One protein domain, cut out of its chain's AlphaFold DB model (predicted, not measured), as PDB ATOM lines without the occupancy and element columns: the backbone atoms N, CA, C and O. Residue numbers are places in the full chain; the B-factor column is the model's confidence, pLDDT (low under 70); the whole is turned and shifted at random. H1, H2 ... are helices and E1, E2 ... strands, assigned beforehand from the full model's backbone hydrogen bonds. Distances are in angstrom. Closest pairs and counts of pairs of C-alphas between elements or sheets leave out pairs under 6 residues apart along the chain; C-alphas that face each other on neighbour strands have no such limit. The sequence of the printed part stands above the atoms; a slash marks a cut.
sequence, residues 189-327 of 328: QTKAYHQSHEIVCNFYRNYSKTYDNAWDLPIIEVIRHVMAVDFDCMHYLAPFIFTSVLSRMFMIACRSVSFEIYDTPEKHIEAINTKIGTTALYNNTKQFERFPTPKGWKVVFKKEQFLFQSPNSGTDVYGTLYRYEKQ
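This is residues 189 to 327 of the 328 residues of the protein "Dala_Dala_lig_C domain-containing protein" of Colletotrichum sublineola (UniProt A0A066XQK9). A long, twisted sheet of three strands runs through the domain, with helices set loosely about its ends and along its E1 edge. H1 lies beyond the end of the sheet where E1 begins, and H5 lies past the other end of E1 alone, off to the side of E2 and E3 and apart from both; H1, H2 and H3 follow one another as an open arm that swings out and comes back to the sheet with the last part of H3, while H4 and H6 lie near E1. The 139 printed residues hold six named helices and three named strands in the order H1 H2 H3 H4 E1 H5 H6 E2 E3; the sheet is E1 - E3 - E2, all antiparallel, and the class is mixed, helices and strands. The whole is only just compact, close to loose, with a radius of gyration of the C-alphas of 16.9 A and spans of 45 by 39 by 25 A.

H1, residues 194 to 208, and H2, residues 211 to 215, meet only through their link. H2 is close to but not clearly touching H3, residues 218 to 230, the closest C-alphas being those of Ala 214 and Ile 220, 6.9 A apart. H3 is only just on the sheet, with 5 pairs of C-alphas within 10 A, and only grazes it with residues 228 to 229. H4, residues 239 to 252, only grazes the sheet with residues 246 to 250. H1 and H4 are close but not clearly touching, about perpendicular at 81 degrees; their closest C-alphas, of His 197 and Ile 252, are 7.9 A apart. H5, residues 266 to 276, is not on the sheet. H6, residues 285 to 289, only just touches H4, with 3 pairs of C-alphas within 8 A, made by residues 239 to 243 of H4 alone; the closest are Pro 239 and Gln 287, 6.5 A. E1, residues 256 to 263, and E3, residues 316 to 326, are antiparallel neighbours at 162 degrees, with N 257 and O 324 within hydrogen-bond range at 2.9 A. E2, residues 297 to 309, forms a hairpin with E3, antiparallel at 163 degrees, with N 303 and O 321 at 3.0 A. E1, H5, H6 and E2 make a split strand-helix-strand unit, two strands running the same way with E3 between them, and its crossover is right-handed. In the six helices every O i to N i+4 pair is within hydrogen-bond range.

H1 begins at C-alpha 194 (217.314, 143.628, 23.074) and is 20.1 A long; the short H2 follows, then H3 with 18.0 A. H4 is 20.1 A long, E1 22.5 A and H5 15.2 A; H6 is short. E2 starts at C-alpha 297 (232.492, 144.100, 38.644), bends by 60 degrees at residue 300 and spans 33.4 A. E3, also 33.4 A, ends at C-alpha 326 (233.509, 144.329, 34.340).

The C-alphas of Thr 190 and Gly 314 are the two farthest apart, 49.8 A. The printed part has no cut, and no link is long. Residues 189 to 196, 209 to 214 and 216 to 223 stand free. The mean pLDDT of the printed part is 78.5, and 26 residues are under 70, among them 192 to 197 and 220 to 232.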
ATOM      1  N   GLN A 189     215.655 140.221  30.907       75.62
ATOM      2  CA  GLN A 189     215.536 138.767  30.730       75.62
ATOM      3  C   GLN A 189     214.565 138.389  29.603       75.62
ATOM      4  O   GLN A 189     214.833 137.477  28.826       75.62
ATOM      5  N   THR A 190     213.459 139.124  29.471       75.69
ATOM      6  CA  THR A 190     212.453 138.923  28.411       75.69
ATOM      7  C   THR A 190     212.855 139.515  27.063       75.69
ATOM      8  O   THR A 190     212.095 139.412  26.102       75.69
ATOM      9  N   LYS A 191     214.045 140.124  26.960       72.88
ATOM     10  CA  LYS A 191     214.564 140.729  25.726       72.88
ATOM     11  C   LYS A 191     213.669 141.830  25.143       72.88
ATOM     12  O   LYS A 191     213.836 142.178  23.975       72.88
ATOM     13  N   ALA A 192     212.793 142.442  25.946       61.22
ATOM     14  CA  ALA A 192     211.813 143.441  25.498       61.22
ATOM     15  C   ALA A 192     212.441 144.671  24.802       61.22
ATOM     16  O   ALA A 192     211.753 145.398  24.095       61.22
ATOM     17  N   TYR A 193     213.756 144.874  24.950       60.78
ATOM     18  CA  TYR A 193     214.519 145.961  24.327       60.78
ATOM     19  C   TYR A 193     215.850 145.503  23.711       60.78
ATOM     20  O   TYR A 193     216.757 146.313  23.536       60.78
ATOM     21  N   HIS A 194     216.008 144.209  23.410       67.12
ATOM     22  CA  HIS A 194     217.314 143.628  23.074       67.12
ATOM     23  C   HIS A 194     217.948 144.238  21.818       67.12
ATOM     24  O   HIS A 194     219.143 144.498  21.822       67.12
ATOM     25  N   GLN A 195     217.158 144.542  20.783       65.44
ATOM     26  CA  GLN A 195     217.670 145.178  19.560       65.44
ATOM     27  C   GLN A 195     218.198 146.594  19.828       65.44
ATOM     28  O   GLN A 195     219.337 146.907  19.488       65.44
ATOM     29  N   SER A 196     217.408 147.440  20.495       66.31
ATOM     30  CA  SER A 196     217.841 148.794  20.865       66.31
ATOM     31  C   SER A 196     219.038 148.760  21.819       66.31
ATOM     32  O   SER A 196     219.958 149.562  21.686       66.31
ATOM     33  N   HIS A 197     219.056 147.804  22.752       67.69
ATOM     34  CA  HIS A 197     220.159 147.602  23.682       67.69
ATOM     35  C   HIS A 197     221.441 147.172  22.959       67.69
ATOM     36  O   HIS A 197     222.472 147.796  23.165       67.69
ATOM     37  N   GLU A 198     221.390 146.188  22.057       71.44
ATOM     38  CA  GLU A 198     222.554 145.737  21.281       71.44
ATOM     39  C   GLU A 198     223.153 146.846  20.418       71.44
ATOM     40  O   GLU A 198     224.375 146.978  20.373       71.44
ATOM     41  N   ILE A 199     222.320 147.662  19.764       73.31
ATOM     42  CA  ILE A 199     222.785 148.791  18.946       73.31
ATOM     43  C   ILE A 199     223.562 149.787  19.813       73.31
ATOM     44  O   ILE A 199     224.697 150.144  19.489       73.31
ATOM     45  N   VAL A 200     222.980 150.196  20.943       68.44
ATOM     46  CA  VAL A 200     223.602 151.142  21.878       68.44
ATOM     47  C   VAL A 200     224.871 150.544  22.493       68.44
ATOM     48  O   VAL A 200     225.921 151.187  22.514       68.44
ATOM     49  N   CYS A 201     224.816 149.289  22.933       69.31
ATOM     50  CA  CYS A 201     225.959 148.577  23.491       69.31
ATOM     51  C   CYS A 201     227.093 148.430  22.480       69.31
ATOM     52  O   CYS A 201     228.242 148.639  22.849       69.31
ATOM     53  N   ASN A 202     226.807 148.113  21.214       75.94
ATOM     54  CA  ASN A 202     227.834 148.024  20.177       75.94
ATOM     55  C   ASN A 202     228.451 149.387  19.869       75.94
ATOM     56  O   ASN A 202     229.672 149.465  19.725       75.94
ATOM     57  N   PHE A 203     227.648 150.453  19.821       77.00
ATOM     58  CA  PHE A 203     228.163 151.811  19.675       77.00
ATOM     59  C   PHE A 203     229.157 152.140  20.797       77.00
ATOM     60  O   PHE A 203     230.323 152.422  20.520       77.00
ATOM     61  N   TYR A 204     228.743 152.007  22.062       70.12
ATOM     62  CA  TYR A 204     229.614 152.306  23.201       70.12
ATOM     63  C   TYR A 204     230.785 151.328  23.332       70.12
ATOM     64  O   TYR A 204     231.876 151.740  23.715       70.12
ATOM     65  N   ARG A 205     230.623 150.050  22.971       72.31
ATOM     66  CA  ARG A 205     231.718 149.067  22.955       72.31
ATOM     67  C   ARG A 205     232.781 149.451  21.929       72.31
ATOM     68  O   ARG A 205     233.968 149.390  22.246       72.31
ATOM     69  N   ASN A 206     232.379 149.886  20.739       77.38
ATOM     70  CA  ASN A 206     233.308 150.358  19.716       77.38
ATOM     71  C   ASN A 206     233.969 151.672  20.135       77.38
ATOM     72  O   ASN A 206     235.193 151.761  20.086       77.38
ATOM     73  N   TYR A 207     233.188 152.630  20.638       72.88
ATOM     74  CA  TYR A 207     233.712 153.896  21.151       72.88
ATOM     75  C   TYR A 207     234.668 153.699  22.337       72.88
ATOM     76  O   TYR A 207     235.666 154.403  22.451       72.88
ATOM     77  N   SER A 208     234.436 152.691  23.189       67.94
ATOM     78  CA  SER A 208     235.294 152.411  24.348       67.94
ATOM     79  C   SER A 208     236.748 152.123  23.962       67.94
ATOM     80  O   SER A 208     237.656 152.414  24.730       67.94
ATOM     81  N   LYS A 209     236.988 151.574  22.761       77.81
ATOM     82  CA  LYS A 209     238.337 151.276  22.247       77.81
ATOM     83  C   LYS A 209     239.136 152.533  21.925       77.81
ATOM     84  O   LYS A 209     240.358 152.485  21.890       77.81
ATOM     85  N   THR A 210     238.445 153.633  21.662       76.44
ATOM     86  CA  THR A 210     239.043 154.936  21.374       76.44
ATOM     87  C   THR A 210     238.895 155.891  22.547       76.44
ATOM     88  O   THR A 210     239.305 157.036  22.425       76.44
ATOM     89  N   TYR A 211     238.299 155.450  23.660       66.06
ATOM     90  CA  TYR A 211     237.917 156.324  24.762       66.06
ATOM     91  C   TYR A 211     239.121 156.985  25.414       66.06
ATOM     92  O   TYR A 211     239.090 158.191  25.603       66.06
ATOM     93  N   ASP A 212     240.188 156.231  25.681       68.44
ATOM     94  CA  ASP A 212     241.396 156.782  26.307       68.44
ATOM     95  C   ASP A 212     242.065 157.818  25.387       68.44
ATOM     96  O   ASP A 212     242.426 158.898  25.830       68.44
ATOM     97  N   ASN A 213     242.092 157.562  24.074       71.50
ATOM     98  CA  ASN A 213     242.587 158.530  23.086       71.50
ATOM     99  C   ASN A 213     241.655 159.745  22.933       71.50
ATOM    100  O   ASN A 213     242.106 160.844  22.623       71.50
ATOM    101  N   ALA A 214     240.346 159.542  23.100       66.44
ATOM    102  CA  ALA A 214     239.353 160.606  23.063       66.44
ATOM    103  C   ALA A 214     239.394 161.459  24.338       66.44
ATOM    104  O   ALA A 214     239.069 162.639  24.285       66.44
ATOM    105  N   TRP A 215     239.806 160.876  25.465       61.88
ATOM    106  CA  TRP A 215     239.880 161.526  26.771       61.88
ATOM    107  C   TRP A 215     240.851 162.708  26.785       61.88
ATOM    108  O   TRP A 215     240.572 163.720  27.425       61.88
ATOM    109  N   ASP A 216     241.932 162.600  26.013       70.31
ATOM    110  CA  ASP A 216     242.948 163.643  25.856       70.31
ATOM    111  C   ASP A 216     242.598 164.671  24.764       70.31
ATOM    112  O   ASP A 216     243.367 165.599  24.501       70.31
ATOM    113  N   LEU A 217     241.441 164.539  24.098       72.88
ATOM    114  CA  LEU A 217     241.018 165.523  23.106       72.88
ATOM    115  C   LEU A 217     240.580 166.823  23.802       72.88
ATOM    116  O   LEU A 217     239.715 166.779  24.681       72.88
ATOM    117  N   PRO A 218     241.044 168.002  23.341       74.38
ATOM    118  CA  PRO A 218     240.683 169.292  23.940       74.38
ATOM    119  C   PRO A 218     239.169 169.534  24.021       74.38
ATOM    120  O   PRO A 218     238.669 170.150  24.956       74.38
ATOM    121  N   ILE A 219     238.406 169.012  23.053       70.94
ATOM    122  CA  ILE A 219     236.945 169.133  23.056       70.94
ATOM    123  C   ILE A 219     236.282 168.274  24.140       70.94
ATOM    124  O   ILE A 219     235.275 168.686  24.710       70.94
ATOM    125  N   ILE A 220     236.859 167.113  24.467       62.94
ATOM    126  CA  ILE A 220     236.395 166.265  25.567       62.94
ATOM    127  C   ILE A 220     236.797 166.871  26.911       62.94
ATOM    128  O   ILE A 220     236.028 166.761  27.856       62.94
ATOM    129  N   GLU A 221     237.914 167.593  27.001       62.41
ATOM    130  CA  GLU A 221     238.245 168.382  28.192       62.41
ATOM    131  C   GLU A 221     237.209 169.484  28.468       62.41
ATOM    132  O   GLU A 221     236.758 169.622  29.608       62.41
ATOM    133  N   VAL A 222     236.770 170.209  27.434       63.75
ATOM    134  CA  VAL A 222     235.695 171.212  27.550       63.75
ATOM    135  C   VAL A 222     234.367 170.551  27.917       63.75
ATOM    136  O   VAL A 222     233.702 170.998  28.847       63.75
ATOM    137  N   ILE A 223     233.995 169.456  27.245       57.78
ATOM    138  CA  ILE A 223     232.778 168.697  27.568       57.78
ATOM    139  C   ILE A 223     232.853 168.122  28.984       57.78
ATOM    140  O   ILE A 223     231.847 168.120  29.673       57.78
ATOM    141  N   ARG A 224     234.015 167.671  29.458       59.84
ATOM    142  CA  ARG A 224     234.221 167.201  30.832       59.84
ATOM    143  C   ARG A 224     234.025 168.335  31.820       59.84
ATOM    144  O   ARG A 224     233.380 168.118  32.832       59.84
ATOM    145  N   HIS A 225     234.559 169.522  31.539       55.69
ATOM    146  CA  HIS A 225     234.351 170.680  32.401       55.69
ATOM    147  C   HIS A 225     232.865 171.052  32.461       55.69
ATOM    148  O   HIS A 225     232.316 171.150  33.547       55.69
ATOM    149  N   VAL A 226     232.186 171.136  31.314       52.12
ATOM    150  CA  VAL A 226     230.746 171.433  31.254       52.12
ATOM    151  C   VAL A 226     229.910 170.313  31.881       52.12
ATOM    152  O   VAL A 226     228.998 170.587  32.641       52.12
ATOM    153  N   MET A 227     230.215 169.037  31.635       47.84
ATOM    154  CA  MET A 227     229.421 167.933  32.183       47.84
ATOM    155  C   MET A 227     229.676 167.680  33.671       47.84
ATOM    156  O   MET A 227     228.738 167.342  34.383       47.84
ATOM    157  N   ALA A 228     230.909 167.856  34.154       49.69
ATOM    158  CA  ALA A 228     231.231 167.733  35.576       49.69
ATOM    159  C   ALA A 228     230.714 168.924  36.394       49.69
ATOM    160  O   ALA A 228     230.412 168.750  37.568       49.69
ATOM    161  N   VAL A 229     230.607 170.115  35.790       47.03
ATOM    162  CA  VAL A 229     230.099 171.323  36.461       47.03
ATOM    163  C   VAL A 229     228.573 171.457  36.337       47.03
ATOM    164  O   VAL A 229     227.939 171.862  37.307       47.03
ATOM    165  N   ASP A 230     227.969 171.071  35.203       44.44
ATOM    166  CA  ASP A 230     226.547 171.333  34.908       44.44
ATOM    167  C   ASP A 230     225.656 170.076  34.786       44.44
ATOM    168  O   ASP A 230     224.433 170.216  34.727       44.44
ATOM    169  N   PHE A 231     226.209 168.855  34.726       44.88
ATOM    170  CA  PHE A 231     225.434 167.637  34.412       44.88
ATOM    171  C   PHE A 231     225.642 166.435  35.337       44.88
ATOM    172  O   PHE A 231     225.053 165.384  35.060       44.88
ATOM    173  N   ASP A 232     226.382 166.544  36.446       61.19
ATOM    174  CA  ASP A 232     226.162 165.547  37.494       61.19
ATOM    175  C   ASP A 232     224.750 165.774  38.041       61.19
ATOM    176  O   ASP A 232     224.427 166.839  38.557       61.19
ATOM    177  N   CYS A 233     223.860 164.814  37.812       70.69
ATOM    178  CA  CYS A 233     222.479 164.890  38.260       70.69
ATOM    179  C   CYS A 233     222.207 163.967  39.447       70.69
ATOM    180  O   CYS A 233     221.086 163.941  39.959       70.69
ATOM    181  N   MET A 234     223.219 163.220  39.903       82.88
ATOM    182  CA  MET A 234     223.053 162.185  40.918       82.88
ATOM    183  C   MET A 234     222.620 162.755  42.268       82.88
ATOM    184  O   MET A 234     221.876 162.092  42.988       82.88
ATOM    185  N   HIS A 235     223.010 163.986  42.607       82.00
ATOM    186  CA  HIS A 235     222.553 164.681  43.816       82.00
ATOM    187  C   HIS A 235     221.122 165.223  43.710       82.00
ATOM    188  O   HIS A 235     220.532 165.536  44.738       82.00
ATOM    189  N   TYR A 236     220.519 165.293  42.518       82.75
ATOM    190  CA  TYR A 236     219.089 165.611  42.362       82.75
ATOM    191  C   TYR A 236     218.188 164.379  42.482       82.75
ATOM    192  O   TYR A 236     216.968 164.491  42.617       82.75
ATOM    193  N   LEU A 237     218.770 163.182  42.420       84.94
ATOM    194  CA  LEU A 237     218.016 161.947  42.532       84.94
ATOM    195  C   LEU A 237     217.719 161.657  44.001       84.94
ATOM    196  O   LEU A 237     218.629 161.531  44.824       84.94
ATOM    197  N   ALA A 238     216.435 161.471  44.314       84.94
ATOM    198  CA  ALA A 238     216.040 160.911  45.598       84.94
ATOM    199  C   ALA A 238     216.763 159.565  45.821       84.94
ATOM    200  O   ALA A 238     216.947 158.824  44.851       84.94
ATOM    201  N   PRO A 239     217.118 159.189  47.066       86.31
ATOM    202  CA  PRO A 239     217.985 158.035  47.337       86.31
ATOM    203  C   PRO A 239     217.548 156.718  46.680       86.31
ATOM    204  O   PRO A 239     218.380 155.894  46.286       86.31
ATOM    205  N   PHE A 240     216.236 156.517  46.522       79.56
ATOM    206  CA  PHE A 240     215.699 155.342  45.841       79.56
ATOM    207  C   PHE A 240     215.874 155.399  44.320       79.56
ATOM    208  O   PHE A 240     216.365 154.432  43.746       79.56
ATOM    209  N   ILE A 241     215.586 156.538  43.682       77.88
ATOM    210  CA  ILE A 241     215.835 156.735  42.247       77.88
ATOM    211  C   ILE A 241     217.331 156.632  41.950       77.88
ATOM    212  O   ILE A 241     217.714 155.966  40.994       77.88
ATOM    213  N   PHE A 242     218.175 157.233  42.792       87.31
ATOM    214  CA  PHE A 242     219.631 157.136  42.691       87.31
ATOM    215  C   PHE A 242     220.092 155.675  42.651       87.31
ATOM    216  O   PHE A 242     220.845 155.277  41.762       87.31
ATOM    217  N   THR A 243     219.575 154.848  43.565       84.75
ATOM    218  CA  THR A 243     219.915 153.423  43.595       84.75
ATOM    219  C   THR A 243     219.428 152.703  42.340       84.75
ATOM    220  O   THR A 243     220.204 151.975  41.723       84.75
ATOM    221  N   SER A 244     218.173 152.921  41.934       76.81
ATOM    222  CA  SER A 244     217.615 152.322  40.716       76.81
ATOM    223  C   SER A 244     218.445 152.676  39.479       76.81
ATOM    224  O   SER A 244     218.710 151.809  38.643       76.81
ATOM    225  N   VAL A 245     218.905 153.930  39.376       82.75
ATOM    226  CA  VAL A 245     219.790 154.395  38.300       82.75
ATOM    227  C   VAL A 245     221.130 153.665  38.348       82.75
ATOM    228  O   VAL A 245     221.524 153.098  37.331       82.75
ATOM    229  N   LEU A 246     221.794 153.590  39.506       87.75
ATOM    230  CA  LEU A 246     223.055 152.854  39.643       87.75
ATOM    231  C   LEU A 246     222.904 151.376  39.278       87.75
ATOM    232  O   LEU A 246     223.647 150.873  38.434       87.75
ATOM    233  N   SER A 247     221.916 150.679  39.848       83.62
ATOM    234  CA  SER A 247     221.613 149.287  39.498       83.62
ATOM    235  C   SER A 247     221.427 149.137  37.991       83.62
ATOM    236  O   SER A 247     222.031 148.255  37.377       83.62
ATOM    237  N   ARG A 248     220.667 150.043  37.363       77.62
ATOM    238  CA  ARG A 248     220.457 150.020  35.917       77.62
ATOM    239  C   ARG A 248     221.753 150.232  35.141       77.62
ATOM    240  O   ARG A 248     221.961 149.504  34.174       77.62
ATOM    241  N   MET A 249     222.622 151.156  35.558       84.94
ATOM    242  CA  MET A 249     223.932 151.384  34.933       84.94
ATOM    243  C   MET A 249     224.763 150.097  34.917       84.94
ATOM    244  O   MET A 249     225.228 149.693  33.853       84.94
ATOM    245  N   PHE A 250     224.878 149.398  36.050       85.81
ATOM    246  CA  PHE A 250     225.611 148.127  36.131       85.81
ATOM    247  C   PHE A 250     224.963 146.990  35.328       85.81
ATOM    248  O   PHE A 250     225.664 146.121  34.812       85.81
ATOM    249  N   MET A 251     223.635 146.992  35.190       75.56
ATOM    250  CA  MET A 251     222.912 145.987  34.404       75.56
ATOM    251  C   MET A 251     223.122 146.146  32.895       75.56
ATOM    252  O   MET A 251     223.169 145.146  32.183       75.56
ATOM    253  N   ILE A 252     223.215 147.385  32.402       75.81
ATOM    254  CA  ILE A 252     223.297 147.676  30.961       75.81
ATOM    255  C   ILE A 252     224.732 147.883  30.467       75.81
ATOM    256  O   ILE A 252     225.002 147.754  29.271       75.81
ATOM    257  N   ALA A 253     225.659 148.234  31.359       79.50
ATOM    258  CA  ALA A 253     227.029 148.521  30.976       79.50
ATOM    259  C   ALA A 253     227.766 147.249  30.533       79.50
ATOM    260  O   ALA A 253     227.722 146.193  31.163       79.50
ATOM    261  N   CYS A 254     228.478 147.367  29.415       78.31
ATOM    262  CA  CYS A 254     229.165 146.235  28.794       78.31
ATOM    263  C   CYS A 254     230.613 146.056  29.248       78.31
ATOM    264  O   CYS A 254     231.146 144.964  29.084       78.31
ATOM    265  N   ARG A 255     231.259 147.118  29.745       79.62
ATOM    266  CA  ARG A 255     232.705 147.131  30.020       79.62
ATOM    267  C   ARG A 255     233.059 147.923  31.269       79.62
ATOM    268  O   ARG A 255     233.755 147.406  32.130       79.62
ATOM    269  N   SER A 256     232.582 149.158  31.368       84.06
ATOM    270  CA  SER A 256     232.890 150.041  32.487       84.06
ATOM    271  C   SER A 256     231.697 150.907  32.867       84.06
ATOM    272  O   SER A 256     230.844 151.202  32.030       84.06
ATOM    273  N   VAL A 257     231.670 151.329  34.126       86.31
ATOM    274  CA  VAL A 257     230.735 152.316  34.669       86.31
ATOM    275  C   VAL A 257     231.564 153.394  35.363       86.31
ATOM    276  O   VAL A 257     232.405 153.069  36.199       86.31
ATOM    277  N   SER A 258     231.334 154.661  35.018       85.56
ATOM    278  CA  SER A 258     231.977 155.810  35.660       85.56
ATOM    279  C   SER A 258     230.930 156.836  36.058       85.56
ATOM    280  O   SER A 258     230.036 157.133  35.270       85.56
ATOM    281  N   PHE A 259     231.047 157.353  37.274       86.50
ATOM    282  CA  PHE A 259     230.179 158.394  37.821       86.50
ATOM    283  C   PHE A 259     230.901 159.121  38.955       86.50
ATOM    284  O   PHE A 259     231.850 158.592  39.543       86.50
ATOM    285  N   GLU A 260     230.443 160.330  39.249       86.06
ATOM    286  CA  GLU A 260     230.839 161.109  40.414       86.06
ATOM    287  C   GLU A 260     229.702 161.093  41.440       86.06
ATOM    288  O   GLU A 260     228.537 160.894  41.096       86.06
ATOM    289  N   ILE A 261     230.053 161.185  42.720       89.44
ATOM    290  CA  ILE A 261     229.089 161.360  43.805       89.44
ATOM    291  C   ILE A 261     229.515 162.567  44.606       89.44
ATOM    292  O   ILE A 261     230.622 162.595  45.148       89.44
ATOM    293  N   TYR A 262     228.619 163.543  44.689       88.69
ATOM    294  CA  TYR A 262     228.843 164.764  45.443       88.69
ATOM    295  C   TYR A 262     228.614 164.488  46.925       88.69
ATOM    296  O   TYR A 262     227.496 164.167  47.341       88.69
ATOM    297  N   ASP A 263     229.645 164.707  47.736       88.88
ATOM    298  CA  ASP A 263     229.489 164.799  49.179       88.88
ATOM    299  C   ASP A 263     228.962 166.187  49.535       88.88
ATOM    300  O   ASP A 263     229.693 167.114  49.886       88.88
ATOM    301  N   THR A 264     227.657 166.343  49.330       85.94
ATOM    302  CA  THR A 264     226.974 167.625  49.455       85.94
ATOM    303  C   THR A 264     226.666 167.900  50.930       85.94
ATOM    304  O   THR A 264     225.830 167.196  51.508       85.94
ATOM    305  N   PRO A 265     227.276 168.914  51.573       87.25
ATOM    306  CA  PRO A 265     227.060 169.158  52.996       87.25
ATOM    307  C   PRO A 265     225.611 169.559  53.293       87.25
ATOM    308  O   PRO A 265     225.002 170.306  52.523       87.25
ATOM    309  N   GLU A 266     225.074 169.144  54.444       88.31
ATOM    310  CA  GLU A 266     223.683 169.433  54.847       88.31
ATOM    311  C   GLU A 266     223.371 170.933  54.803       88.31
ATOM    312  O   GLU A 266     222.359 171.336  54.237       88.31
ATOM    313  N   LYS A 267     224.305 171.779  55.259       85.75
ATOM    314  CA  LYS A 267     224.181 173.244  55.190       85.75
ATOM    315  C   LYS A 267     223.937 173.757  53.762       85.75
ATOM    316  O   LYS A 267     223.197 174.721  53.569       85.75
ATOM    317  N   HIS A 268     224.571 173.149  52.758       84.50
ATOM    318  CA  HIS A 268     224.347 173.508  51.358       84.50
ATOM    319  C   HIS A 268     222.968 173.043  50.878       84.50
ATOM    320  O   HIS A 268     222.236 173.826  50.272       84.50
ATOM    321  N   ILE A 269     222.597 171.800  51.199       86.25
ATOM    322  CA  ILE A 269     221.293 171.215  50.854       86.25
ATOM    323  C   ILE A 269     220.154 172.054  51.437       86.25
ATOM    324  O   ILE A 269     219.229 172.422  50.715       86.25
ATOM    325  N   GLU A 270     220.235 172.404  52.719       86.50
ATOM    326  CA  GLU A 270     219.242 173.225  53.409       86.50
ATOM    327  C   GLU A 270     219.114 174.614  52.781       86.50
ATOM    328  O   GLU A 270     217.998 175.072  52.527       86.50
ATOM    329  N   ALA A 271     220.238 175.271  52.474       83.56
ATOM    330  CA  ALA A 271     220.236 176.590  51.847       83.56
ATOM    331  C   ALA A 271     219.544 176.576  50.473       83.56
ATOM    332  O   ALA A 271     218.757 177.472  50.160       83.56
ATOM    333  N   ILE A 272     219.806 175.548  49.661       81.06
ATOM    334  CA  ILE A 272     219.210 175.405  48.329       81.06
ATOM    335  C   ILE A 272     217.730 175.023  48.429       81.06
ATOM    336  O   ILE A 272     216.893 175.686  47.819       81.06
ATOM    337  N   ASN A 273     217.383 174.022  49.239       82.88
ATOM    338  CA  ASN A 273     215.998 173.573  49.401       82.88
ATOM    339  C   ASN A 273     215.105 174.677  49.989       82.88
ATOM    340  O   ASN A 273     213.970 174.841  49.548       82.88
ATOM    341  N   THR A 274     215.625 175.493  50.914       83.81
ATOM    342  CA  THR A 274     214.909 176.668  51.449       83.81
ATOM    343  C   THR A 274     214.638 177.702  50.359       83.81
ATOM    344  O   THR A 274     213.546 178.261  50.291       83.81
ATOM    345  N   LYS A 275     215.614 177.951  49.480       80.62
ATOM    346  CA  LYS A 275     215.492 178.931  48.392       80.62
ATOM    347  C   LYS A 275     214.538 178.471  47.287       80.62
ATOM    348  O   LYS A 275     213.822 179.295  46.731       80.62
ATOM    349  N   ILE A 276     214.549 177.179  46.955       76.19
ATOM    350  CA  ILE A 276     213.716 176.596  45.890       76.19
ATOM    351  C   ILE A 276     212.307 176.246  46.411       76.19
ATOM    352  O   ILE A 276     211.354 176.220  45.638       76.19
ATOM    353  N   GLY A 277     212.144 176.014  47.716       71.56
ATOM    354  CA  GLY A 277     210.856 175.674  48.332       71.56
ATOM    355  C   GLY A 277     210.442 174.206  48.158       71.56
ATOM    356  O   GLY A 277     209.295 173.858  48.422       71.56
ATOM    357  N   THR A 278     211.358 173.341  47.720       70.94
ATOM    358  CA  THR A 278     211.165 171.885  47.630       70.94
ATOM    359  C   THR A 278     212.487 171.164  47.880       70.94
ATOM    360  O   THR A 278     213.559 171.754  47.730       70.94
ATOM    361  N   THR A 279     212.427 169.882  48.244       72.94
ATOM    362  CA  THR A 279     213.609 169.017  48.309       72.94
ATOM    363  C   THR A 279     214.093 168.735  46.891       72.94
ATOM    364  O   THR A 279     213.509 167.920  46.181       72.94
ATOM    365  N   ALA A 280     215.130 169.453  46.472       73.25
ATOM    366  CA  ALA A 280     215.744 169.308  45.158       73.25
ATOM    367  C   ALA A 280     217.075 168.553  45.229       73.25
ATOM    368  O   ALA A 280     217.436 167.899  44.261       73.25
ATOM    369  N   LEU A 281     217.788 168.647  46.358       84.12
ATOM    370  CA  LEU A 281     219.111 168.051  46.540       84.12
ATOM    371  C   LEU A 281     219.126 166.981  47.634       84.12
ATOM    372  O   LEU A 281     218.511 167.143  48.689       84.12
ATOM    373  N   TYR A 282     219.906 165.932  47.389       86.69
ATOM    374  CA  TYR A 282     220.141 164.792  48.262       86.69
ATOM    375  C   TYR A 282     221.643 164.497  48.338       86.69
ATOM    376  O   TYR A 282     222.330 164.435  47.319       86.69
ATOM    377  N   ASN A 283     222.156 164.267  49.550       90.19
ATOM    378  CA  ASN A 283     223.486 163.688  49.728       90.19
ATOM    379  C   ASN A 283     223.370 162.160  49.615       90.19
ATOM    380  O   ASN A 283     222.883 161.493  50.530       90.19
ATOM    381  N   ASN A 284     223.813 161.620  48.481       90.75
ATOM    382  CA  ASN A 284     223.759 160.190  48.186       90.75
ATOM    383  C   ASN A 284     225.047 159.434  48.570       90.75
ATOM    384  O   ASN A 284     225.142 158.238  48.304       90.75
ATOM    385  N   THR A 285     226.009 160.064  49.258       90.38
ATOM    386  CA  THR A 285     227.262 159.413  49.692       90.38
ATOM    387  C   THR A 285     226.985 158.183  50.554       90.38
ATOM    388  O   THR A 285     227.349 157.069  50.186       90.38
ATOM    389  N   LYS A 286     226.220 158.344  51.644       87.50
ATOM    390  CA  LYS A 286     225.834 157.223  52.529       87.50
ATOM    391  C   LYS A 286     224.999 156.166  51.813       87.50
ATOM    392  O   LYS A 286     225.021 154.990  52.172       87.50
ATOM    393  N   GLN A 287     224.223 156.600  50.824       87.19
ATOM    394  CA  GLN A 287     223.390 155.717  50.023       87.19
ATOM    395  C   GLN A 287     224.251 154.806  49.144       87.19
ATOM    396  O   GLN A 287     223.998 153.606  49.056       87.19
ATOM    397  N   PHE A 288     225.298 155.369  48.546       90.50
ATOM    398  CA  PHE A 288     226.261 154.643  47.735       90.50
ATOM    399  C   PHE A 288     227.210 153.760  48.545       90.50
ATOM    400  O   PHE A 288     227.521 152.660  48.109       90.50
ATOM    401  N   GLU A 289     227.624 154.178  49.742       87.56
ATOM    402  CA  GLU A 289     228.440 153.340  50.639       87.56
ATOM    403  C   GLU A 289     227.777 151.992  50.958       87.56
ATOM    404  O   GLU A 289     228.458 150.993  51.185       87.56
ATOM    405  N   ARG A 290     226.440 151.954  50.950       83.06
ATOM    406  CA  ARG A 290     225.642 150.734  51.139       83.06
ATOM    407  C   ARG A 290     225.407 149.961  49.845       83.06
ATOM    408  O   ARG A 290     224.898 148.844  49.900       83.06
ATOM    409  N   PHE A 291     225.720 150.541  48.689       84.56
ATOM    410  CA  PHE A 291     225.488 149.910  47.401       84.56
ATOM    411  C   PHE A 291     226.476 148.752  47.196       84.56
ATOM    412  O   PHE A 291     227.688 148.977  47.110       84.56
ATOM    413  N   PRO A 292     225.998 147.498  47.115       80.75
ATOM    414  CA  PRO A 292     226.887 146.363  46.937       80.75
ATOM    415  C   PRO A 292     227.509 146.400  45.541       80.75
ATOM    416  O   PRO A 292     226.825 146.649  44.549       80.75
ATOM    417  N   THR A 293     228.803 146.093  45.442       86.00
ATOM    418  CA  THR A 293     229.441 145.909  44.131       86.00
ATOM    419  C   THR A 293     228.876 144.641  43.476       86.00
ATOM    420  O   THR A 293     228.994 143.567  44.072       86.00
ATOM    421  N   PRO A 294     228.252 144.721  42.283       86.31
ATOM    422  CA  PRO A 294     227.673 143.541  41.645       86.31
ATOM    423  C   PRO A 294     228.739 142.495  41.280       86.31
ATOM    424  O   PRO A 294     229.859 142.846  40.907       86.31
ATOM    425  N   LYS A 295     228.391 141.199  41.345       80.69
ATOM    426  CA  LYS A 295     229.299 140.097  40.964       80.69
ATOM    427  C   LYS A 295     229.808 140.304  39.530       80.69
ATOM    428  O   LYS A 295     229.025 140.613  38.632       80.69
ATOM    429  N   GLY A 296     231.115 140.127  39.328       86.75
ATOM    430  CA  GLY A 296     231.772 140.359  38.039       86.75
ATOM    431  C   GLY A 296     232.107 141.826  37.758       86.75
ATOM    432  O   GLY A 296     232.445 142.153  36.628       86.75
ATOM    433  N   TRP A 297     232.026 142.716  38.748       91.94
ATOM    434  CA  TRP A 297     232.492 144.100  38.644       91.94
ATOM    435  C   TRP A 297     233.550 144.397  39.702       91.94
ATOM    436  O   TRP A 297     233.488 143.887  40.819       91.94
ATOM    437  N   LYS A 298     234.514 145.258  39.366       93.56
ATOM    438  CA  LYS A 298     235.573 145.694  40.280       93.56
ATOM    439  C   LYS A 298     235.806 147.194  40.165       93.56
ATOM    440  O   LYS A 298     235.870 147.722  39.058       93.56
ATOM    441  N   VAL A 299     235.993 147.867  41.300       93.12
ATOM    442  CA  VAL A 299     236.488 149.253  41.328       93.12
ATOM    443  C   VAL A 299     237.941 149.266  40.860       93.12
ATOM    444  O   VAL A 299     238.796 148.632  41.478       93.12
ATOM    445  N   VAL A 300     238.225 149.995  39.784       91.12
ATOM    446  CA  VAL A 300     239.585 150.178  39.243       91.12
ATOM    447  C   VAL A 300     240.122 151.590  39.463       91.12
ATOM    448  O   VAL A 300     241.326 151.808  39.387       91.12
ATOM    449  N   PHE A 301     239.242 152.549  39.765       87.00
ATOM    450  CA  PHE A 301     239.617 153.924  40.076       87.00
ATOM    451  C   PHE A 301     238.669 154.508  41.125       87.00
ATOM    452  O   PHE A 301     237.448 154.376  41.007       87.00
ATOM    453  N   LYS A 302     239.245 155.178  42.126       91.56
ATOM    454  CA  LYS A 302     238.547 156.005  43.113       91.56
ATOM    455  C   LYS A 302     239.394 157.251  43.358       91.56
ATOM    456  O   LYS A 302     240.571 157.115  43.687       91.56
ATOM    457  N   LYS A 303     238.814 158.442  43.221       87.62
ATOM    458  CA  LYS A 303     239.499 159.705  43.531       87.62
ATOM    459  C   LYS A 303     238.548 160.685  44.196       87.62
ATOM    460  O   LYS A 303     237.519 161.022  43.627       87.62
ATOM    461  N   GLU A 304     238.941 161.159  45.367       91.62
ATOM    462  CA  GLU A 304     238.285 162.268  46.055       91.62
ATOM    463  C   GLU A 304     238.845 163.590  45.524       91.62
ATOM    464  O   GLU A 304     240.049 163.712  45.266       91.62
ATOM    465  N   GLN A 305     237.975 164.571  45.315       87.00
ATOM    466  CA  GLN A 305     238.367 165.882  44.819       87.00
ATOM    467  C   GLN A 305     237.454 166.990  45.338       87.00
ATOM    468  O   GLN A 305     236.272 166.786  45.608       87.00
ATOM    469  N   PHE A 306     238.029 168.180  45.472       85.94
ATOM    470  CA  PHE A 306     237.259 169.403  45.649       85.94
ATOM    471  C   PHE A 306     236.550 169.733  44.336       85.94
ATOM    472  O   PHE A 306     237.194 169.723  43.283       85.94
ATOM    473  N   LEU A 307     235.252 170.023  44.403       82.38
ATOM    474  CA  LEU A 307     234.463 170.385  43.230       82.38
ATOM    475  C   LEU A 307     234.359 171.901  43.121       82.38
ATOM    476  O   LEU A 307     234.872 172.502  42.179       82.38
ATOM    477  N   PHE A 308     233.715 172.526  44.103       83.69
ATOM    478  CA  PHE A 308     233.493 173.965  44.122       83.69
ATOM    479  C   PHE A 308     233.153 174.449  45.528       83.69
ATOM    480  O   PHE A 308     232.722 173.687  46.391       83.69
ATOM    481  N   GLN A 309     233.282 175.756  45.741       85.00
ATOM    482  CA  GLN A 309     232.679 176.419  46.887       85.00
ATOM    483  C   GLN A 309     231.317 176.962  46.468       85.00
ATOM    484  O   GLN A 309     231.207 177.732  45.513       85.00
ATOM    485  N   SER A 310     230.263 176.549  47.167       79.62
ATOM    486  CA  SER A 310     228.900 176.976  46.877       79.62
ATOM    487  C   SER A 310     228.782 178.503  46.950       79.62
ATOM    488  O   SER A 310     228.962 179.069  48.033       79.62
ATOM    489  N   PRO A 311     228.375 179.181  45.863       73.12
ATOM    490  CA  PRO A 311     228.198 180.631  45.878       73.12
ATOM    491  C   PRO A 311     227.014 181.063  46.756       73.12
ATOM    492  O   PRO A 311     226.965 182.200  47.211       73.12
ATOM    493  N   ASN A 312     226.058 180.161  47.019       72.62
ATOM    494  CA  ASN A 312     224.873 180.457  47.830       72.62
ATOM    495  C   ASN A 312     225.113 180.276  49.337       72.62
ATOM    496  O   ASN A 312     224.455 180.929  50.140       72.62
ATOM    497  N   SER A 313     226.009 179.368  49.730       80.56
ATOM    498  CA  SER A 313     226.202 178.974  51.137       80.56
ATOM    499  C   SER A 313     227.633 179.159  51.648       80.56
ATOM    500  O   SER A 313     227.884 178.925  52.833       80.56
ATOM    501  N   GLY A 314     228.575 179.528  50.772       84.38
ATOM    502  CA  GLY A 314     230.007 179.630  51.072       84.38
ATOM    503  C   GLY A 314     230.617 178.316  51.561       84.38
ATOM    504  O   GLY A 314     231.586 178.331  52.308       84.38
ATOM    505  N   THR A 315     229.982 177.184  51.252       87.12
ATOM    506  CA  THR A 315     230.383 175.862  51.750       87.12
ATOM    507  C   THR A 315     231.150 175.132  50.666       87.12
ATOM    508  O   THR A 315     230.685 175.093  49.527       87.12
ATOM    509  N   ASP A 316     232.283 174.547  51.024       89.12
ATOM    510  CA  ASP A 316     233.066 173.712  50.121       89.12
ATOM    511  C   ASP A 316     232.328 172.393  49.867       89.12
ATOM    512  O   ASP A 316     231.877 171.730  50.803       89.12
ATOM    513  N   VAL A 317     232.168 172.045  48.594       85.31
ATOM    514  CA  VAL A 317     231.541 170.807  48.134       85.31
ATOM    515  C   VAL A 317     232.630 169.927  47.534       85.31
ATOM    516  O   VAL A 317     233.381 170.346  46.648       85.31
ATOM    517  N   TYR A 318     232.710 168.699  48.035       89.56
ATOM    518  CA  TYR A 318     233.636 167.678  47.564       89.56
ATOM    519  C   TYR A 318     232.876 166.599  46.798       89.56
ATOM    520  O   TYR A 318     231.661 166.464  46.922       89.56
ATOM    521  N   GLY A 319     233.598 165.824  46.003       89.31
ATOM    522  CA  GLY A 319     233.052 164.704  45.256       89.31
ATOM    523  C   GLY A 319     234.027 163.545  45.197       89.31
ATOM    524  O   GLY A 319     235.238 163.713  45.369       89.31
ATOM    525  N   THR A 320     233.491 162.357  44.950       89.56
ATOM    526  CA  THR A 320     234.292 161.159  44.699       89.56
ATOM    527  C   THR A 320     233.969 160.596  43.325       89.56
ATOM    528  O   THR A 320     232.834 160.206  43.059       89.56
ATOM    529  N   LEU A 321     234.984 160.515  42.464       85.12
ATOM    530  CA  LEU A 321     234.896 159.883  41.152       85.12
ATOM    531  C   LEU A 321     235.180 158.385  41.278       85.12
ATOM    532  O   LEU A 321     236.230 157.990  41.795       85.12
ATOM    533  N   TYR A 322     234.281 157.560  40.748       88.56
ATOM    534  CA  TYR A 322     234.415 156.107  40.707       88.56
ATOM    535  C   TYR A 322     234.519 155.601  39.267       88.56
ATOM    536  O   TYR A 322     233.828 156.080  38.366       88.56
ATOM    537  N   ARG A 323     235.349 154.573  39.049       87.00
ATOM    538  CA  ARG A 323     235.305 153.725  37.849       87.00
ATOM    539  C   ARG A 323     235.261 152.265  38.252       87.00
ATOM    540  O   ARG A 323     236.148 151.775  38.955       87.00
ATOM    541  N   TYR A 324     234.262 151.579  37.727       91.00
ATOM    542  CA  TYR A 324     234.131 150.138  37.783       91.00
ATOM    543  C   TYR A 324     234.417 149.549  36.412       91.00
ATOM    544  O   TYR A 324     233.994 150.106  35.399       91.00
ATOM    545  N   GLU A 325     235.080 148.402  36.387       90.06
ATOM    546  CA  GLU A 325     235.250 147.589  35.189       90.06
ATOM    547  C   GLU A 325     234.672 146.201  35.415       90.06
ATOM    548  O   GLU A 325     234.742 145.640  36.515       90.06
ATOM    549  N   LYS A 326     234.044 145.679  34.365       87.31
ATOM    550  CA  LYS A 326     233.509 144.329  34.340       87.31
ATOM    551  C   LYS A 326     234.684 143.364  34.217       87.31
ATOM    552  O   LYS A 326     235.532 143.536  33.347       87.31
ATOM    553  N   GLN A 327     234.751 142.399  35.119       86.25
ATOM    554  CA  GLN A 327     235.751 141.345  35.098       86.25
ATOM    555  C   GLN A 327     235.355 140.327  34.023       86.25
ATOM    556  O   GLN A 327     234.188 139.929  33.966       86.25
TER     557      GLN A 327